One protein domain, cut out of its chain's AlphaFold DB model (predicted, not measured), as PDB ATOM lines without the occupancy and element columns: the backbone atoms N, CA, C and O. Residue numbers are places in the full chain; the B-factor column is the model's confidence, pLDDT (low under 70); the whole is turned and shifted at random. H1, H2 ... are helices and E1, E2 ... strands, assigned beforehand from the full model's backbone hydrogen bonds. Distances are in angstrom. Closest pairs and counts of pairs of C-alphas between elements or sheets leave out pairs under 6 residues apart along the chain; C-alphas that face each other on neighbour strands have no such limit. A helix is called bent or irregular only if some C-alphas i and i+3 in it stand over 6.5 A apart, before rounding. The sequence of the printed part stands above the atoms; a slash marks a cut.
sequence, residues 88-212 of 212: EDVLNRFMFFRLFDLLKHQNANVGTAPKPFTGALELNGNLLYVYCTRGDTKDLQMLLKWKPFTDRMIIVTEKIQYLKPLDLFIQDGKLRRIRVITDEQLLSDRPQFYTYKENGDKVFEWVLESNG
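AT A GLANCE: This is residues 88 to 212 of the 212 residues of an uncharacterized protein of Bacillus endozanthoxylicus (UniProt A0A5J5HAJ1). A strongly twisted sheet of five strands, E1 to E5, runs through the domain, with the long helix H1 packed on one face. H3 lies over E4 with H2 side by side with it, off the sheet, and the two-stranded hairpin of E6 and E7 sits beyond edge strand E5. The printed part has 125 residues, with five named helices and seven named strands in the order H1 E1 E2 E3 H2 E4 H3 H4 E5 H5 E6 E7. The large sheet, in the order E1 E2 E3 E4 E5, is mixed, E6 and E7 are antiparallel, and the class is mixed, helices and strands. The whole is compact, with a radius of gyration of the C-alphas of 13.9 A, and rounded, spanning 38 by 35 by 29 A.

HOW THE PARTS SIT: E1 (residues 109 to 111), E2 (119 to 123) and E3 (126 to 133) form a meander, each strand the antiparallel neighbour of the one before, with N 111 and O 120 at 2.8 A and N 121 and O 128 at 2.8 A. E4 (152 to 157) is parallel to E3, with N 131 and O 154 at 2.9 A. E5 (178 to 182) is parallel to E4, with N 155 and O 179 at 2.8 A. H1 (88 to 106) is on one face of this sheet, giving two layers, helix and sheet; its closest C-alphas to E3 are Asn 92 and Cys 132, 5.1 A. H2 (138 to 146) is not on the sheet; with E3 and E4 it forms a strand-helix-strand unit, parallel neighbour strands joined through a helix, with a right-handed crossover. H3 (160 to 170) and H4 (174 to 177) lie between E4 and E5 in a second such unit, also right-handed. H3 is over E4, along the strands at 19 degrees on the local plane, its height over the sheet 9.6 A. H2 and H3 touch at a shallow tilt of 14 degrees, the same way, with the C-alphas of Gln 141 and Leu 166 closest, 6.1 A. H4 only grazes the sheet, as does H5 (183 to 186), which touches residues 95 to 102 of H1, with the C-alphas of Leu 99 and Leu 186 closest, 6.8 A. E6 (194 to 198) and E7 (204 to 208) are a hairpin, with N 195 and O 207 at 2.8 A; the closest C-alphas of E5 and E6 are Val 180 and Tyr 194, 4.9 A. O i to N i+4 pairs are within hydrogen-bond range throughout H2, in 13 of 15 in H1 and 1 of 7 in H3, where 6 of 8 O i to N i+3 pairs are; H4 and H5 are too short.

IN THESE COORDINATES: H1 runs 28.0 A from C-alpha 88 at (164.928, 149.142, 159.054), E3 22.6 A, E4 16.5 A and H3 14.1 A. E7 ends with C-alpha 208 at (174.929, 132.124, 174.510). H1, H3 and H4 are irregular: C-alphas 102 and 105, and 162 and 165, are each 7.3 A apart, and 174 and 177, only just, 6.9 A.

THE WHOLE: The farthest C-alphas, Asn 109 and Asp 201, are 39.9 A apart. The printed part has no cut and no long link. Residues 171 to 176 and 211 to 212 have pLDDT under 70.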
ATOM      1  N   GLU A  88     163.858 149.948 158.473       94.69
ATOM      2  CA  GLU A  88     164.928 149.142 159.054       94.69
ATOM      3  C   GLU A  88     166.058 150.020 159.605       94.69
ATOM      4  O   GLU A  88     166.566 149.756 160.693       94.69
ATOM      5  N   ASP A  89     166.402 151.109 158.910       94.81
ATOM      6  CA  ASP A  89     167.419 152.069 159.343       94.81
ATOM      7  C   ASP A  89     167.023 152.776 160.645       94.81
ATOM      8  O   ASP A  89     167.871 153.009 161.517       94.81
ATOM      9  N   VAL A  90     165.735 153.097 160.794       96.06
ATOM     10  CA  VAL A  90     165.171 153.684 162.018       96.06
ATOM     11  C   VAL A  90     165.203 152.667 163.162       96.06
ATOM     12  O   VAL A  90     165.711 152.970 164.243       96.06
ATOM     13  N   LEU A  91     164.720 151.444 162.922       95.94
ATOM     14  CA  LEU A  91     164.671 150.380 163.932       95.94
ATOM     15  C   LEU A  91     166.069 149.964 164.408       95.94
ATOM     16  O   LEU A  91     166.288 149.785 165.607       95.94
ATOM     17  N   ASN A  92     167.038 149.888 163.496       97.31
ATOM     18  CA  ASN A  92     168.441 149.633 163.814       97.31
ATOM     19  C   ASN A  92     168.998 150.666 164.800       97.31
ATOM     20  O   ASN A  92     169.663 150.310 165.772       97.31
ATOM     21  N   ARG A  93     168.686 151.950 164.602       97.69
ATOM     22  CA  ARG A  93     169.131 153.032 165.494       97.69
ATOM     23  C   ARG A  93     168.405 153.012 166.835       97.69
ATOM     24  O   ARG A  93     169.028 153.284 167.861       97.69
ATOM     25  N   PHE A  94     167.135 152.606 166.872       97.44
ATOM     26  CA  PHE A  94     166.462 152.341 168.147       97.44
ATOM     27  C   PHE A  94     167.186 151.247 168.926       97.44
ATOM     28  O   PHE A  94     167.471 151.442 170.109       97.44
ATOM     29  N   MET A  95     167.550 150.139 168.281       97.88
ATOM     30  CA  MET A  95     168.245 149.057 168.974       97.88
ATOM     31  C   MET A  95     169.684 149.391 169.350       97.88
ATOM     32  O   MET A  95     170.127 148.977 170.420       97.88
ATOM     33  N   PHE A  96     170.372 150.234 168.577       98.56
ATOM     34  CA  PHE A  96     171.633 150.830 169.014       98.56
ATOM     35  C   PHE A  96     171.469 151.536 170.368       98.56
ATOM     36  O   PHE A  96     172.217 151.272 171.308       98.56
ATOM     37  N   PHE A  97     170.457 152.397 170.507       98.38
ATOM     38  CA  PHE A  97     170.223 153.116 171.760       98.38
ATOM     39  C   PHE A  97     169.722 152.214 172.895       98.38
ATOM     40  O   PHE A  97     170.002 152.507 174.056       98.38
ATOM     41  N   ARG A  98     169.039 151.101 172.595       97.44
ATOM     42  CA  ARG A  98     168.721 150.070 173.601       97.44
ATOM     43  C   ARG A  98     169.987 149.393 174.125       97.44
ATOM     44  O   ARG A  98     170.144 149.269 175.335       97.44
ATOM     45  N   LEU A  99     170.919 149.042 173.238       97.88
ATOM     46  CA  LEU A  99     172.224 148.500 173.626       97.88
ATOM     47  C   LEU A  99     173.023 149.517 174.445       97.88
ATOM     48  O   LEU A  99     173.624 149.166 175.459       97.88
ATOM     49  N   PHE A 100     173.005 150.786 174.039       97.75
ATOM     50  CA  PHE A 100     173.632 151.845 174.818       97.75
ATOM     51  C   PHE A 100     173.036 151.939 176.226       97.75
ATOM     52  O   PHE A 100     173.785 152.032 177.196       97.75
ATOM     53  N   ASP A 101     171.709 151.874 176.358       96.31
ATOM     54  CA  ASP A 101     171.035 151.942 177.655       96.31
ATOM     55  C   ASP A 101     171.451 150.802 178.597       96.31
ATOM     56  O   ASP A 101     171.671 151.045 179.786       96.31
ATOM     57  N   LEU A 102     171.643 149.594 178.052       95.12
ATOM     58  CA  LEU A 102     172.166 148.429 178.772       95.12
ATOM     59  C   LEU A 102     173.591 148.669 179.299       95.12
ATOM     60  O   LEU A 102     173.912 148.325 180.437       95.12
ATOM     61  N   LEU A 103     174.456 149.278 178.486       94.12
ATOM     62  CA  LEU A 103     175.879 149.446 178.801       94.12
ATOM     63  C   LEU A 103     176.211 150.768 179.509       94.12
ATOM     64  O   LEU A 103     177.310 150.916 180.043       94.12
ATOM     65  N   LYS A 104     175.281 151.730 179.579       91.44
ATOM     66  CA  LYS A 104     175.535 153.078 180.129       91.44
ATOM     67  C   LYS A 104     176.069 153.068 181.565       91.44
ATOM     68  O   LYS A 104     176.840 153.946 181.939       91.44
ATOM     69  N   HIS A 105     175.662 152.084 182.373       90.25
ATOM     70  CA  HIS A 105     176.080 151.952 183.773       90.25
ATOM     71  C   HIS A 105     177.577 151.657 183.915       90.25
ATOM     72  O   HIS A 105     178.159 151.925 184.959       90.25
ATOM     73  N   GLN A 106     178.208 151.184 182.843       90.69
ATOM     74  CA  GLN A 106     179.641 150.941 182.751       90.69
ATOM     75  C   GLN A 106     180.398 152.156 182.177       90.69
ATOM     76  O   GLN A 106     181.470 152.004 181.599       90.69
ATOM     77  N   ASN A 107     179.837 153.366 182.310       89.00
ATOM     78  CA  ASN A 107     180.399 154.623 181.799       89.00
ATOM     79  C   ASN A 107     180.600 154.644 180.269       89.00
ATOM     80  O   ASN A 107     181.542 155.253 179.761       89.00
ATOM     81  N   ALA A 108     179.707 153.976 179.534       93.69
ATOM     82  CA  ALA A 108     179.701 154.028 178.079       93.69
ATOM     83  C   ALA A 108     179.327 155.433 177.572       93.69
ATOM     84  O   ALA A 108     178.463 156.099 178.152       93.69
ATOM     85  N   ASN A 109     179.907 155.852 176.447       94.81
ATOM     86  CA  ASN A 109     179.499 157.043 175.697       94.81
ATOM     87  C   ASN A 109     179.219 156.693 174.233       94.81
ATOM     88  O   ASN A 109     179.804 155.762 173.685       94.81
ATOM     89  N   VAL A 110     178.313 157.440 173.606       97.00
ATOM     90  CA  VAL A 110     177.987 157.282 172.184       97.00
ATOM     91  C   VAL A 110     179.014 158.035 171.347       97.00
ATOM     92  O   VAL A 110     179.311 159.191 171.640       97.00
ATOM     93  N   GLY A 111     179.516 157.389 170.298       94.62
ATOM     94  CA  GLY A 111     180.418 157.972 169.313       94.62
ATOM     95  C   GLY A 111     179.995 157.660 167.879       94.62
ATOM     96  O   GLY A 111     179.128 156.820 167.618       94.62
ATOM     97  N   THR A 112     180.619 158.357 166.934       93.25
ATOM     98  CA  THR A 112     180.437 158.149 165.493       93.25
ATOM     99  C   THR A 112     181.172 156.902 165.018       93.25
ATOM    100  O   THR A 112     182.257 156.595 165.512       93.25
ATOM    101  N   ALA A 113     180.638 156.238 163.998       94.50
ATOM    102  CA  ALA A 113     181.313 155.137 163.322       94.50
ATOM    103  C   ALA A 113     181.232 155.291 161.796       94.50
ATOM    104  O   ALA A 113     180.280 155.891 161.294       94.50
ATOM    105  N   PRO A 114     182.208 154.755 161.043       92.69
ATOM    106  CA  PRO A 114     182.111 154.697 159.592       92.69
ATOM    107  C   PRO A 114     181.042 153.684 159.164       92.69
ATOM    108  O   PRO A 114     180.757 152.720 159.878       92.69
ATOM    109  N   LYS A 115     180.497 153.844 157.953       91.88
ATOM    110  CA  LYS A 115     179.669 152.796 157.339       91.88
ATOM    111  C   LYS A 115     180.477 151.486 157.243       91.88
ATOM    112  O   LYS A 115     181.676 151.547 156.961       91.88
ATOM    113  N   PRO A 116     179.854 150.315 157.467       94.50
ATOM    114  CA  PRO A 116     178.416 150.065 157.616       94.50
ATOM    115  C   PRO A 116     177.890 150.106 159.064       94.50
ATOM    116  O   PRO A 116     176.759 149.705 159.318       94.50
ATOM    117  N   PHE A 117     178.683 150.548 160.041       96.62
ATOM    118  CA  PHE A 117     178.256 150.550 161.440       96.62
ATOM    119  C   PHE A 117     177.147 151.573 161.701       96.62
ATOM    120  O   PHE A 117     177.161 152.679 161.161       96.62
ATOM    121  N   THR A 118     176.214 151.221 162.586       97.44
ATOM    122  CA  THR A 118     175.145 152.124 163.042       97.44
ATOM    123  C   THR A 118     175.706 153.254 163.905       97.44
ATOM    124  O   THR A 118     175.184 154.365 163.903       97.44
ATOM    125  N   GLY A 119     176.763 152.960 164.662       97.69
ATOM    126  CA  GLY A 119     177.447 153.887 165.554       97.69
ATOM    127  C   GLY A 119     178.569 153.180 166.310       97.69
ATOM    128  O   GLY A 119     178.851 152.001 166.073       97.69
ATOM    129  N   ALA A 120     179.205 153.886 167.238       97.56
ATOM    130  CA  ALA A 120     180.187 153.308 168.144       97.56
ATOM    131  C   ALA A 120     179.838 153.613 169.600       97.56
ATOM    132  O   ALA A 120     179.171 154.601 169.912       97.56
ATOM    133  N   LEU A 121     180.310 152.755 170.497       97.44
ATOM    134  CA  LEU A 121     180.280 152.961 171.934       97.44
ATOM    135  C   LEU A 121     181.710 153.022 172.453       97.44
ATOM    136  O   LEU A 121     182.506 152.123 172.200       97.44
ATOM    137  N   GLU A 122     182.033 154.066 173.199       95.06
ATOM    138  CA  GLU A 122     183.288 154.155 173.933       95.06
ATOM    139  C   GLU A 122     183.059 153.662 175.360       95.06
ATOM    140  O   GLU A 122     182.301 154.268 176.118       95.06
ATOM    141  N   LEU A 123     183.701 152.554 175.725       91.88
ATOM    142  CA  LEU A 123     183.573 151.909 177.026       91.88
ATOM    143  C   LEU A 123     184.942 151.848 177.705       91.88
ATOM    144  O   LEU A 123     185.831 151.122 177.255       91.88
ATOM    145  N   ASN A 124     185.114 152.595 178.799       86.19
ATOM    146  CA  ASN A 124     186.382 152.670 179.539       86.19
ATOM    147  C   ASN A 124     187.589 152.965 178.622       86.19
ATOM    148  O   ASN A 124     188.608 152.279 178.693       86.19
ATOM    149  N   GLY A 125     187.438 153.924 177.700       84.38
ATOM    150  CA  GLY A 125     188.463 154.309 176.719       84.38
ATOM    151  C   GLY A 125     188.650 153.338 175.545       84.38
ATOM    152  O   GLY A 125     189.492 153.576 174.686       84.38
ATOM    153  N   ASN A 126     187.883 152.243 175.482       89.50
ATOM    154  CA  ASN A 126     187.914 151.307 174.361       89.50
ATOM    155  C   ASN A 126     186.750 151.569 173.412       89.50
ATOM    156  O   ASN A 126     185.595 151.596 173.835       89.50
ATOM    157  N   LEU A 127     187.048 151.677 172.120       92.75
ATOM    158  CA  LEU A 127     186.033 151.823 171.087       92.75
ATOM    159  C   LEU A 127     185.432 150.455 170.723       92.75
ATOM    160  O   LEU A 127     186.154 149.504 170.416       92.75
ATOM    161  N   LEU A 128     184.104 150.365 170.753       95.00
ATOM    162  CA  LEU A 128     183.322 149.229 170.274       95.00
ATOM    163  C   LEU A 128     182.419 149.687 169.135       95.00
ATOM    164  O   LEU A 128     181.534 150.520 169.327       95.00
ATOM    165  N   TYR A 129     182.606 149.112 167.956       96.44
ATOM    166  CA  TYR A 129     181.734 149.370 166.820       96.44
ATOM    167  C   TYR A 129     180.435 148.582 166.963       96.44
ATOM    168  O   TYR A 129     180.454 147.405 167.319       96.44
ATOM    169  N   VAL A 130     179.299 149.215 166.684       98.12
ATOM    170  CA  VAL A 130     177.991 148.565 166.767       98.12
ATOM    171  C   VAL A 130     177.383 148.481 165.377       98.12
ATOM    172  O   VAL A 130     177.164 149.496 164.714       98.12
ATOM    173  N   TYR A 131     177.094 147.261 164.946       97.56
ATOM    174  CA  TYR A 131     176.418 146.976 163.688       97.56
ATOM    175  C   TYR A 131     175.018 146.443 163.987       97.56
ATOM    176  O   TYR A 131     174.874 145.383 164.590       97.56
ATOM    177  N   CYS A 132     173.977 147.177 163.602       97.88
ATOM    178  CA  CYS A 132     172.599 146.717 163.761       97.88
ATOM    179  C   CYS A 132     172.066 146.267 162.401       97.88
ATOM    180  O   CYS A 132     172.167 147.015 161.434       97.88
ATOM    181  N   THR A 133     171.491 145.068 162.330       96.19
ATOM    182  CA  THR A 133     170.960 144.502 161.083       96.19
ATOM    183  C   THR A 133     169.585 143.866 161.272       96.19
ATOM    184  O   THR A 133     169.235 143.391 162.355       96.19
ATOM    185  N   ARG A 134     168.801 143.862 160.190       94.44
ATOM    186  CA  ARG A 134     167.461 143.269 160.056       94.44
ATOM    187  C   ARG A 134     167.418 142.276 158.895       94.44
ATOM    188  O   ARG A 134     166.524 142.308 158.060       94.44
ATOM    189  N   GLY A 135     168.451 141.439 158.795       89.25
ATOM    190  CA  GLY A 135     168.522 140.339 157.829       89.25
ATOM    191  C   GLY A 135     169.595 140.489 156.758       89.25
ATOM    192  O   GLY A 135     170.224 139.495 156.402       89.25
ATOM    193  N   ASP A 136     169.850 141.703 156.270       91.00
ATOM    194  CA  ASP A 136     170.907 141.935 155.282       91.00
ATOM    195  C   ASP A 136     172.248 142.220 155.969       91.00
ATOM    196  O   ASP A 136     172.356 143.134 156.784       91.00
ATOM    197  N   THR A 137     173.263 141.420 155.642       94.62
ATOM    198  CA  THR A 137     174.636 141.545 156.153       94.62
ATOM    199  C   THR A 137     175.663 141.778 155.046       94.62
ATOM    200  O   THR A 137     176.866 141.683 155.292       94.62
ATOM    201  N   LYS A 138     175.226 142.038 153.805       94.25
ATOM    202  CA  LYS A 138     176.115 142.137 152.633       94.25
ATOM    203  C   LYS A 138     177.166 143.233 152.766       94.25
ATOM    204  O   LYS A 138     178.303 143.046 152.343       94.25
ATOM    205  N   ASP A 139     176.797 144.368 153.343       93.88
ATOM    206  CA  ASP A 139     177.699 145.497 153.558       93.88
ATOM    207  C   ASP A 139     178.809 145.165 154.568       93.88
ATOM    208  O   ASP A 139     179.981 145.457 154.320       93.88
ATOM    209  N   LEU A 140     178.471 144.469 155.656       93.44
ATOM    210  CA  LEU A 140     179.437 143.969 156.623       93.44
ATOM    211  C   LEU A 140     180.310 142.860 156.025       93.44
ATOM    212  O   LEU A 140     181.525 142.897 156.197       93.44
ATOM    213  N   GLN A 141     179.738 141.917 155.269       91.94
ATOM    214  CA  GLN A 141     180.513 140.908 154.531       91.94
ATOM    215  C   GLN A 141     181.534 141.572 153.600       91.94
ATOM    216  O   GLN A 141     182.699 141.182 153.571       91.94
ATOM    217  N   MET A 142     181.117 142.609 152.869       91.50
ATOM    218  CA  MET A 142     182.002 143.368 151.993       91.50
ATOM    219  C   MET A 142     183.132 144.035 152.787       91.50
ATOM    220  O   MET A 142     184.289 143.918 152.389       91.50
ATOM    221  N   LEU A 143     182.834 144.673 153.923       90.56
ATOM    222  CA  LEU A 143     183.861 145.250 154.796       90.56
ATOM    223  C   LEU A 143     184.880 144.189 155.249       90.56
ATOM    224  O   LEU A 143     186.086 144.400 155.112       90.56
ATOM    225  N   LEU A 144     184.396 143.054 155.761       87.75
ATOM    226  CA  LEU A 144     185.233 141.982 156.308       87.75
ATOM    227  C   LEU A 144     186.059 141.267 155.231       87.75
ATOM    228  O   LEU A 144     187.173 140.829 155.509       87.75
ATOM    229  N   LYS A 145     185.551 141.192 153.994       86.44
ATOM    230  CA  LYS A 145     186.278 140.636 152.846       86.44
ATOM    231  C   LYS A 145     187.536 141.438 152.513       86.44
ATOM    232  O   LYS A 145     188.562 140.855 152.180       86.44
ATOM    233  N   TRP A 146     187.445 142.768 152.551       82.56
ATOM    234  CA  TRP A 146     188.523 143.649 152.088       82.56
ATOM    235  C   TRP A 146     189.481 144.081 153.193       82.56
ATOM    236  O   TRP A 146     190.628 144.420 152.902       82.56
ATOM    237  N   LYS A 147     189.034 144.088 154.452       73.81
ATOM    238  CA  LYS A 147     189.849 144.537 155.577       73.81
ATOM    239  C   LYS A 147     189.738 143.555 156.741       73.81
ATOM    240  O   LYS A 147     188.642 143.391 157.277       73.81
ATOM    241  N   PRO A 148     190.855 142.963 157.210       71.62
ATOM    242  CA  PRO A 148     190.833 142.195 158.443       71.62
ATOM    243  C   PRO A 148     190.434 143.129 159.588       71.62
ATOM    244  O   PRO A 148     191.167 144.055 159.940       71.62
ATOM    245  N   PHE A 149     189.243 142.914 160.140       78.19
ATOM    246  CA  PHE A 149     188.718 143.740 161.216       78.19
ATOM    247  C   PHE A 149     189.345 143.314 162.543       78.19
ATOM    248  O   PHE A 149     189.156 142.190 163.005       78.19
ATOM    249  N   THR A 150     190.135 144.202 163.140       79.88
ATOM    250  CA  THR A 150     190.871 143.932 164.386       79.88
ATOM    251  C   THR A 150     190.209 144.537 165.617       79.88
ATOM    252  O   THR A 150     190.601 144.216 166.741       79.88
ATOM    253  N   ASP A 151     189.232 145.418 165.431       86.62
ATOM    254  CA  ASP A 151     188.584 146.141 166.520       86.62
ATOM    255  C   ASP A 151     187.493 145.299 167.198       86.62
ATOM    256  O   ASP A 151     187.192 144.173 166.793       86.62
ATOM    257  N   ARG A 152     186.911 145.822 168.281       90.56
ATOM    258  CA  ARG A 152     185.782 145.177 168.962       90.56
ATOM    259  C   ARG A 152     184.477 145.554 168.279       90.56
ATOM    260  O   ARG A 152     184.263 146.722 167.958       90.56
ATOM    261  N   MET A 153     183.601 144.571 168.102       92.69
ATOM    262  CA  MET A 153     182.300 144.755 167.469       92.69
ATOM    263  C   MET A 153     181.192 144.111 168.291       92.69
ATOM    264  O   MET A 153     181.348 142.999 168.797       92.69
ATOM    265  N   ILE A 154     180.055 144.792 168.376       96.19
ATOM    266  CA  ILE A 154     178.791 144.196 168.797       96.19
ATOM    267  C   ILE A 154     177.841 144.209 167.606       96.19
ATOM    268  O   ILE A 154     177.597 145.262 167.016       96.19
ATOM    269  N   ILE A 155     177.289 143.051 167.265       97.00
ATOM    270  CA  ILE A 155     176.226 142.940 166.271       97.00
ATOM    271  C   ILE A 155     174.887 142.829 166.999       97.00
ATOM    272  O   ILE A 155     174.714 141.962 167.854       97.00
ATOM    273  N   VAL A 156     173.933 143.686 166.648       98.31
ATOM    274  CA  VAL A 156     172.546 143.597 167.114       98.31
ATOM    275  C   VAL A 156     171.682 143.118 165.955       98.31
ATOM    276  O   VAL A 156     171.615 143.780 164.921       98.31
ATOM    277  N   THR A 157     171.027 141.973 166.106       97.69
ATOM    278  CA  THR A 157     170.236 141.348 165.032       97.69
ATOM    279  C   THR A 157     168.872 140.906 165.544       97.69
ATOM    280  O   THR A 157     168.718 140.594 166.716       97.69
ATOM    281  N   GLU A 158     167.861 140.814 164.686       95.44
ATOM    282  CA  GLU A 158     166.591 140.183 165.084       95.44
ATOM    283  C   GLU A 158     166.773 138.692 165.369       95.44
ATOM    284  O   GLU A 158     166.212 138.152 166.319       95.44
ATOM    285  N   LYS A 159     167.560 138.026 164.519       95.69
ATOM    286  CA  LYS A 159     167.734 136.576 164.513       95.69
ATOM    287  C   LYS A 159     169.188 136.226 164.249       95.69
ATOM    288  O   LYS A 159     169.820 136.780 163.348       95.69
ATOM    289  N   ILE A 160     169.707 135.265 165.007       94.12
ATOM    290  CA  ILE A 160     171.084 134.775 164.856       94.12
ATOM    291  C   ILE A 160     171.311 134.163 163.471       94.12
ATOM    292  O   ILE A 160     172.375 134.339 162.887       94.12
ATOM    293  N   GLN A 161     170.292 133.517 162.895       93.69
ATOM    294  CA  GLN A 161     170.382 132.867 161.585       93.69
ATOM    295  C   GLN A 161     170.751 133.842 160.454       93.69
ATOM    296  O   GLN A 161     171.348 133.427 159.463       93.69
ATOM    297  N   TYR A 162     170.451 135.136 160.606       94.38
ATOM    298  CA  TYR A 162     170.821 136.164 159.629       94.38
ATOM    299  C   TYR A 162     172.331 136.404 159.538       94.38
ATOM    300  O   TYR A 162     172.809 136.974 158.559       94.38
ATOM    301  N   LEU A 163     173.094 135.948 160.532       93.44
ATOM    302  CA  LEU A 163     174.544 136.101 160.570       93.44
ATOM    303  C   LEU A 163     175.292 134.948 159.899       93.44
ATOM    304  O   LEU A 163     176.490 135.082 159.691       93.44
ATOM    305  N   LYS A 164     174.612 133.867 159.492       91.00
ATOM    306  CA  LYS A 164     175.236 132.709 158.821       91.00
ATOM    307  C   LYS A 164     176.142 133.079 157.629       91.00
ATOM    308  O   LYS A 164     177.209 132.489 157.493       91.00
ATOM    309  N   PRO A 165     175.803 134.064 156.770       91.50
ATOM    310  CA  PRO A 165     176.706 134.489 155.696       91.50
ATOM    311  C   PRO A 165     178.056 135.043 156.179       91.50
ATOM    312  O   PRO A 165     179.011 135.089 155.407       91.50
ATOM    313  N   LEU A 166     178.145 135.483 157.438       89.25
ATOM    314  CA  LEU A 166     179.372 136.016 158.020       89.25
ATOM    315  C   LEU A 166     180.341 134.915 158.470       89.25
ATOM    316  O   LEU A 166     181.521 135.211 158.636       89.25
ATOM    317  N   ASP A 167     179.885 133.667 158.615       87.12
ATOM    318  CA  ASP A 167     180.686 132.546 159.126       87.12
ATOM    319  C   ASP A 167     182.022 132.406 158.369       87.12
ATOM    320  O   ASP A 167     183.079 132.276 158.985       87.12
ATOM    321  N   LEU A 168     181.999 132.567 157.040       83.44
ATOM    322  CA  LEU A 168     183.178 132.477 156.163       83.44
ATOM    323  C   LEU A 168     184.262 133.527 156.451       83.44
ATOM    324  O   LEU A 168     185.430 133.309 156.145       83.44
ATOM    325  N   PHE A 169     183.883 134.680 157.001       82.25
ATOM    326  CA  PHE A 169     184.808 135.778 157.310       82.25
ATOM    327  C   PHE A 169     185.260 135.761 158.766       82.25
ATOM    328  O   PHE A 169     186.221 136.432 159.143       82.25
ATOM    329  N   ILE A 170     184.520 135.031 159.591       77.50
ATOM    330  CA  ILE A 170     184.625 135.085 161.032       77.50
ATOM    331  C   ILE A 170     185.556 133.973 161.552       77.50
ATOM    332  O   ILE A 170     186.276 134.224 162.506       77.50
ATOM    333  N   GLN A 171     185.656 132.812 160.895       67.19
ATOM    334  CA  GLN A 171     186.395 131.606 161.342       67.19
ATOM    335  C   GLN A 171     187.890 131.782 161.716       67.19
ATOM    336  O   GLN A 171     188.462 130.943 162.408       67.19
ATOM    337  N   ASP A 172     188.533 132.882 161.335       61.53
ATOM    338  CA  ASP A 172     189.993 133.016 161.315       61.53
ATOM    339  C   ASP A 172     190.598 133.594 162.619       61.53
ATOM    340  O   ASP A 172     191.293 134.613 162.610       61.53
ATOM    341  N   GLY A 173     190.280 133.000 163.783       55.25
ATOM    342  CA  GLY A 173     190.940 133.231 165.092       55.25
ATOM    343  C   GLY A 173     190.850 134.641 165.720       55.25
ATOM    344  O   GLY A 173     191.080 134.814 166.919       55.25
ATOM    345  N   LYS A 174     190.438 135.663 164.962       55.31
ATOM    346  CA  LYS A 174     190.280 137.084 165.355       55.31
ATOM    347  C   LYS A 174     188.999 137.353 166.168       55.31
ATOM    348  O   LYS A 174     188.647 138.487 166.489       55.31
ATOM    349  N   LEU A 175     188.339 136.269 166.556       58.12
ATOM    350  CA  LEU A 175     186.933 136.131 166.920       58.12
ATOM    351  C   LEU A 175     186.557 136.459 168.361       58.12
ATOM    352  O   LEU A 175     185.389 136.682 168.660       58.12
ATOM    353  N   ARG A 176     187.531 136.561 169.270       60.88
ATOM    354  CA  ARG A 176     187.251 136.934 170.672       60.88
ATOM    355  C   ARG A 176     186.702 138.360 170.825       60.88
ATOM    356  O   ARG A 176     186.384 138.777 171.934       60.88
ATOM    357  N   ARG A 177     186.652 139.133 169.736       79.44
ATOM    358  CA  ARG A 177     186.309 140.559 169.731       79.44
ATOM    359  C   ARG A 177     184.923 140.862 169.156       79.44
ATOM    360  O   ARG A 177     184.517 142.020 169.229       79.44
ATOM    361  N   ILE A 178     184.208 139.860 168.633       89.38
ATOM    362  CA  ILE A 178     182.831 140.011 168.145       89.38
ATOM    363  C   ILE A 178     181.875 139.399 169.165       89.38
ATOM    364  O   ILE A 178     182.006 138.236 169.540       89.38
ATOM    365  N   ARG A 179     180.896 140.189 169.596       93.44
ATOM    366  CA  ARG A 179     179.744 139.718 170.369       93.44
ATOM    367  C   ARG A 179     178.479 139.976 169.576       93.44
ATOM    368  O   ARG A 179     178.403 140.947 168.827       93.44
ATOM    369  N   VAL A 180     177.479 139.131 169.754       95.62
ATOM    370  CA  VAL A 180     176.173 139.307 169.115       95.62
ATOM    371  C   VAL A 180     175.113 139.392 170.197       95.62
ATOM    372  O   VAL A 180     175.233 138.743 171.227       95.62
ATOM    373  N   ILE A 181     174.064 140.170 169.992       97.69
ATOM    374  CA  ILE A 181     172.869 140.120 170.831       97.69
ATOM    375  C   ILE A 181     171.635 140.196 169.943       97.69
ATOM    376  O   ILE A 181     171.628 140.921 168.945       97.69
ATOM    377  N   THR A 182     170.608 139.413 170.271       97.62
ATOM    378  CA  THR A 182     169.338 139.494 169.548       97.62
ATOM    379  C   THR A 182     168.452 140.595 170.112       97.62
ATOM    380  O   THR A 182     168.613 140.989 171.266       97.62
ATOM    381  N   ASP A 183     167.482 141.063 169.331       96.31
ATOM    382  CA  ASP A 183     166.447 141.975 169.827       96.31
ATOM    383  C   ASP A 183     165.726 141.397 171.060       96.31
ATOM    384  O   ASP A 183     165.527 142.105 172.043       96.31
ATOM    385  N   GLU A 184     165.396 140.102 171.032       95.75
ATOM    386  CA  GLU A 184     164.781 139.387 172.155       95.75
ATOM    387  C   GLU A 184     165.671 139.407 173.404       95.75
ATOM    388  O   GLU A 184     165.213 139.785 174.480       95.75
ATOM    389  N   GLN A 185     166.957 139.064 173.262       95.88
ATOM    390  CA  GLN A 185     167.898 139.082 174.385       95.88
ATOM    391  C   GLN A 185     168.145 140.497 174.907       95.88
ATOM    392  O   GLN A 185     168.281 140.691 176.109       95.88
ATOM    393  N   LEU A 186     168.176 141.500 174.030       95.31
ATOM    394  CA  LEU A 186     168.395 142.888 174.429       95.31
ATOM    395  C   LEU A 186     167.208 143.474 175.208       95.31
ATOM    396  O   LEU A 186     167.389 144.399 175.996       95.31
ATOM    397  N   LEU A 187     166.004 142.951 174.976       92.69
ATOM    398  CA  LEU A 187     164.776 143.357 175.660       92.69
ATOM    399  C   LEU A 187     164.445 142.486 176.882       92.69
ATOM    400  O   LEU A 187     163.441 142.748 177.542       92.69
ATOM    401  N   SER A 188     165.255 141.467 177.182       93.38
ATOM    402  CA  SER A 188     165.033 140.576 178.319       93.38
ATOM    403  C   SER A 188     165.498 141.202 179.642       93.38
ATOM    404  O   SER A 188     166.327 142.113 179.670       93.38
ATOM    405  N   ASP A 189     165.002 140.678 180.766       89.31
ATOM    406  CA  ASP A 189     165.429 141.115 182.107       89.31
ATOM    407  C   ASP A 189     166.886 140.742 182.422       89.31
ATOM    408  O   ASP A 189     167.516 141.320 183.312       89.31
ATOM    409  N   ARG A 190     167.431 139.749 181.711       90.69
ATOM    410  CA  ARG A 190     168.805 139.263 181.864       90.69
ATOM    411  C   ARG A 190     169.456 139.148 180.487       90.69
ATOM    412  O   ARG A 190     169.568 138.035 179.976       90.69
ATOM    413  N   PRO A 191     169.879 140.271 179.881       93.56
ATOM    414  CA  PRO A 191     170.448 140.247 178.544       93.56
ATOM    415  C   PRO A 191     171.710 139.398 178.485       93.56
ATOM    416  O   PRO A 191     172.638 139.591 179.273       93.56
ATOM    417  N   GLN A 192     171.753 138.481 177.522       93.81
ATOM    418  CA  GLN A 192     172.918 137.644 177.260       93.81
ATOM    419  C   GLN A 192     173.428 137.876 175.843       93.81
ATOM    420  O   GLN A 192     172.661 137.973 174.882       93.81
ATOM    421  N   PHE A 193     174.748 137.954 175.718       95.12
ATOM    422  CA  PHE A 193     175.408 138.010 174.424       95.12
ATOM    423  C   PHE A 193     175.657 136.596 173.908       95.12
ATOM    424  O   PHE A 193     175.820 135.657 174.678       95.12
ATOM    425  N   TYR A 194     175.725 136.451 172.596       93.75
ATOM    426  CA  TYR A 194     176.242 135.278 171.924       93.75
ATOM    427  C   TYR A 194     177.713 135.498 171.581       93.75
ATOM    428  O   TYR A 194     178.149 136.597 171.217       93.75
ATOM    429  N   THR A 195     178.462 134.408 171.651       90.50
ATOM    430  CA  THR A 195     179.855 134.304 171.221       90.50
ATOM    431  C   THR A 195     179.958 133.204 170.181       90.50
ATOM    432  O   THR A 195     179.207 132.233 170.231       90.50
ATOM    433  N   TYR A 196     180.866 133.352 169.226       87.38
ATOM    434  CA  TYR A 196     181.090 132.327 168.216       87.38
ATOM    435  C   TYR A 196     182.157 131.362 168.729       87.38
ATOM    436  O   TYR A 196     183.286 131.783 169.010       87.38
ATOM    437  N   LYS A 197     181.797 130.093 168.916       85.06
ATOM    438  CA  LYS A 197     182.699 129.067 169.443       85.06
ATOM    439  C   LYS A 197     182.691 127.845 168.545       85.06
ATOM    440  O   LYS A 197     181.674 127.517 167.945       85.06
ATOM    441  N   GLU A 198     183.842 127.192 168.485       83.19
ATOM    442  CA  GLU A 198     183.974 125.856 167.921       83.19
ATOM    443  C   GLU A 198     183.328 124.852 168.884       83.19
ATOM    444  O   GLU A 198     183.603 124.878 170.089       83.19
ATOM    445  N   ASN A 199     182.447 124.003 168.366       81.19
ATOM    446  CA  ASN A 199     181.863 122.898 169.113       81.19
ATOM    447  C   ASN A 199     182.721 121.623 168.988       81.19
ATOM    448  O   ASN A 199     183.762 121.611 168.332       81.19
ATOM    449  N   GLY A 200     182.294 120.533 169.635       75.19
ATOM    450  CA  GLY A 200     183.036 119.264 169.649       75.19
ATOM    451  C   GLY A 200     183.293 118.653 168.263       75.19
ATOM    452  O   GLY A 200     184.269 117.925 168.099       75.19
ATOM    453  N   ASP A 201     182.481 119.009 167.264       81.50
ATOM    454  CA  ASP A 201     182.565 118.509 165.888       81.50
ATOM    455  C   ASP A 201     183.385 119.427 164.963       81.50
ATOM    456  O   ASP A 201     183.354 119.275 163.741       81.50
ATOM    457  N   LYS A 202     184.122 120.396 165.526       77.50
ATOM    458  CA  LYS A 202     184.860 121.435 164.782       77.50
ATOM    459  C   LYS A 202     183.973 122.331 163.915       77.50
ATOM    460  O   LYS A 202     184.435 122.956 162.958       77.50
ATOM    461  N   VAL A 203     182.685 122.400 164.242       80.44
ATOM    462  CA  VAL A 203     181.736 123.321 163.622       80.44
ATOM    463  C   VAL A 203     181.646 124.554 164.504       80.44
ATOM    464  O   VAL A 203     181.490 124.461 165.719       80.44
ATOM    465  N   PHE A 204     181.763 125.731 163.901       81.56
ATOM    466  CA  PHE A 204     181.605 126.971 164.641       81.56
ATOM    467  C   PHE A 204     180.144 127.407 164.673       81.56
ATOM    468  O   PHE A 204     179.470 127.440 163.643       81.56
ATOM    469  N   GLU A 205     179.669 127.788 165.854       87.44
ATOM    470  CA  GLU A 205     178.300 128.241 166.058       87.44
ATOM    471  C   GLU A 205     178.195 129.366 167.096       87.44
ATOM    472  O   GLU A 205     179.065 129.571 167.949       87.44
ATOM    473  N   TRP A 206     177.106 130.130 167.001       89.75
ATOM    474  CA  TRP A 206     176.768 131.180 167.957       89.75
ATOM    475  C   TRP A 206     176.133 130.566 169.200       89.75
ATOM    476  O   TRP A 206     174.991 130.112 169.165       89.75
ATOM    477  N   VAL A 207     176.847 130.624 170.318       90.56
ATOM    478  CA  VAL A 207     176.384 130.119 171.613       90.56
ATOM    479  C   VAL A 207     176.194 131.260 172.597       90.56
ATOM    480  O   VAL A 207     176.992 132.202 172.626       90.56
ATOM    481  N   LEU A 208     175.148 131.176 173.419       91.06
ATOM    482  CA  LEU A 208     174.929 132.124 174.510       91.06
ATOM    483  C   LEU A 208     176.123 132.111 175.474       91.06
ATOM    484  O   LEU A 208     176.637 131.056 175.850       91.06
ATOM    485  N   GLU A 209     176.568 133.297 175.869       86.69
ATOM    486  CA  GLU A 209     177.597 133.494 176.880       86.69
ATOM    487  C   GLU A 209     177.016 133.037 178.224       86.69
ATOM    488  O   GLU A 209     176.052 133.604 178.749       86.69
ATOM    489  N   SER A 210     177.561 131.944 178.756       72.88
ATOM    490  CA  SER A 210     177.242 131.481 180.102       72.88
ATOM    491  C   SER A 210     177.780 132.515 181.087       72.88
ATOM    492  O   SER A 210     178.970 132.827 181.049       72.88
ATOM    493  N   ASN A 211     176.916 133.052 181.951       54.66
ATOM    494  CA  ASN A 211     177.368 133.874 183.069       54.66
ATOM    495  C   ASN A 211     178.187 132.964 183.994       54.66
ATOM    496  O   ASN A 211     177.617 132.070 184.621       54.66
ATOM    497  N   GLY A 212     179.508 133.138 183.981       40.66
ATOM    498  CA  GLY A 212     180.401 132.566 184.989       40.66
ATOM    499  C   GLY A 212     180.231 133.251 186.334       40.66
ATOM    500  O   GLY A 212     179.810 134.431 186.343       40.66
TER     501      GLY A 212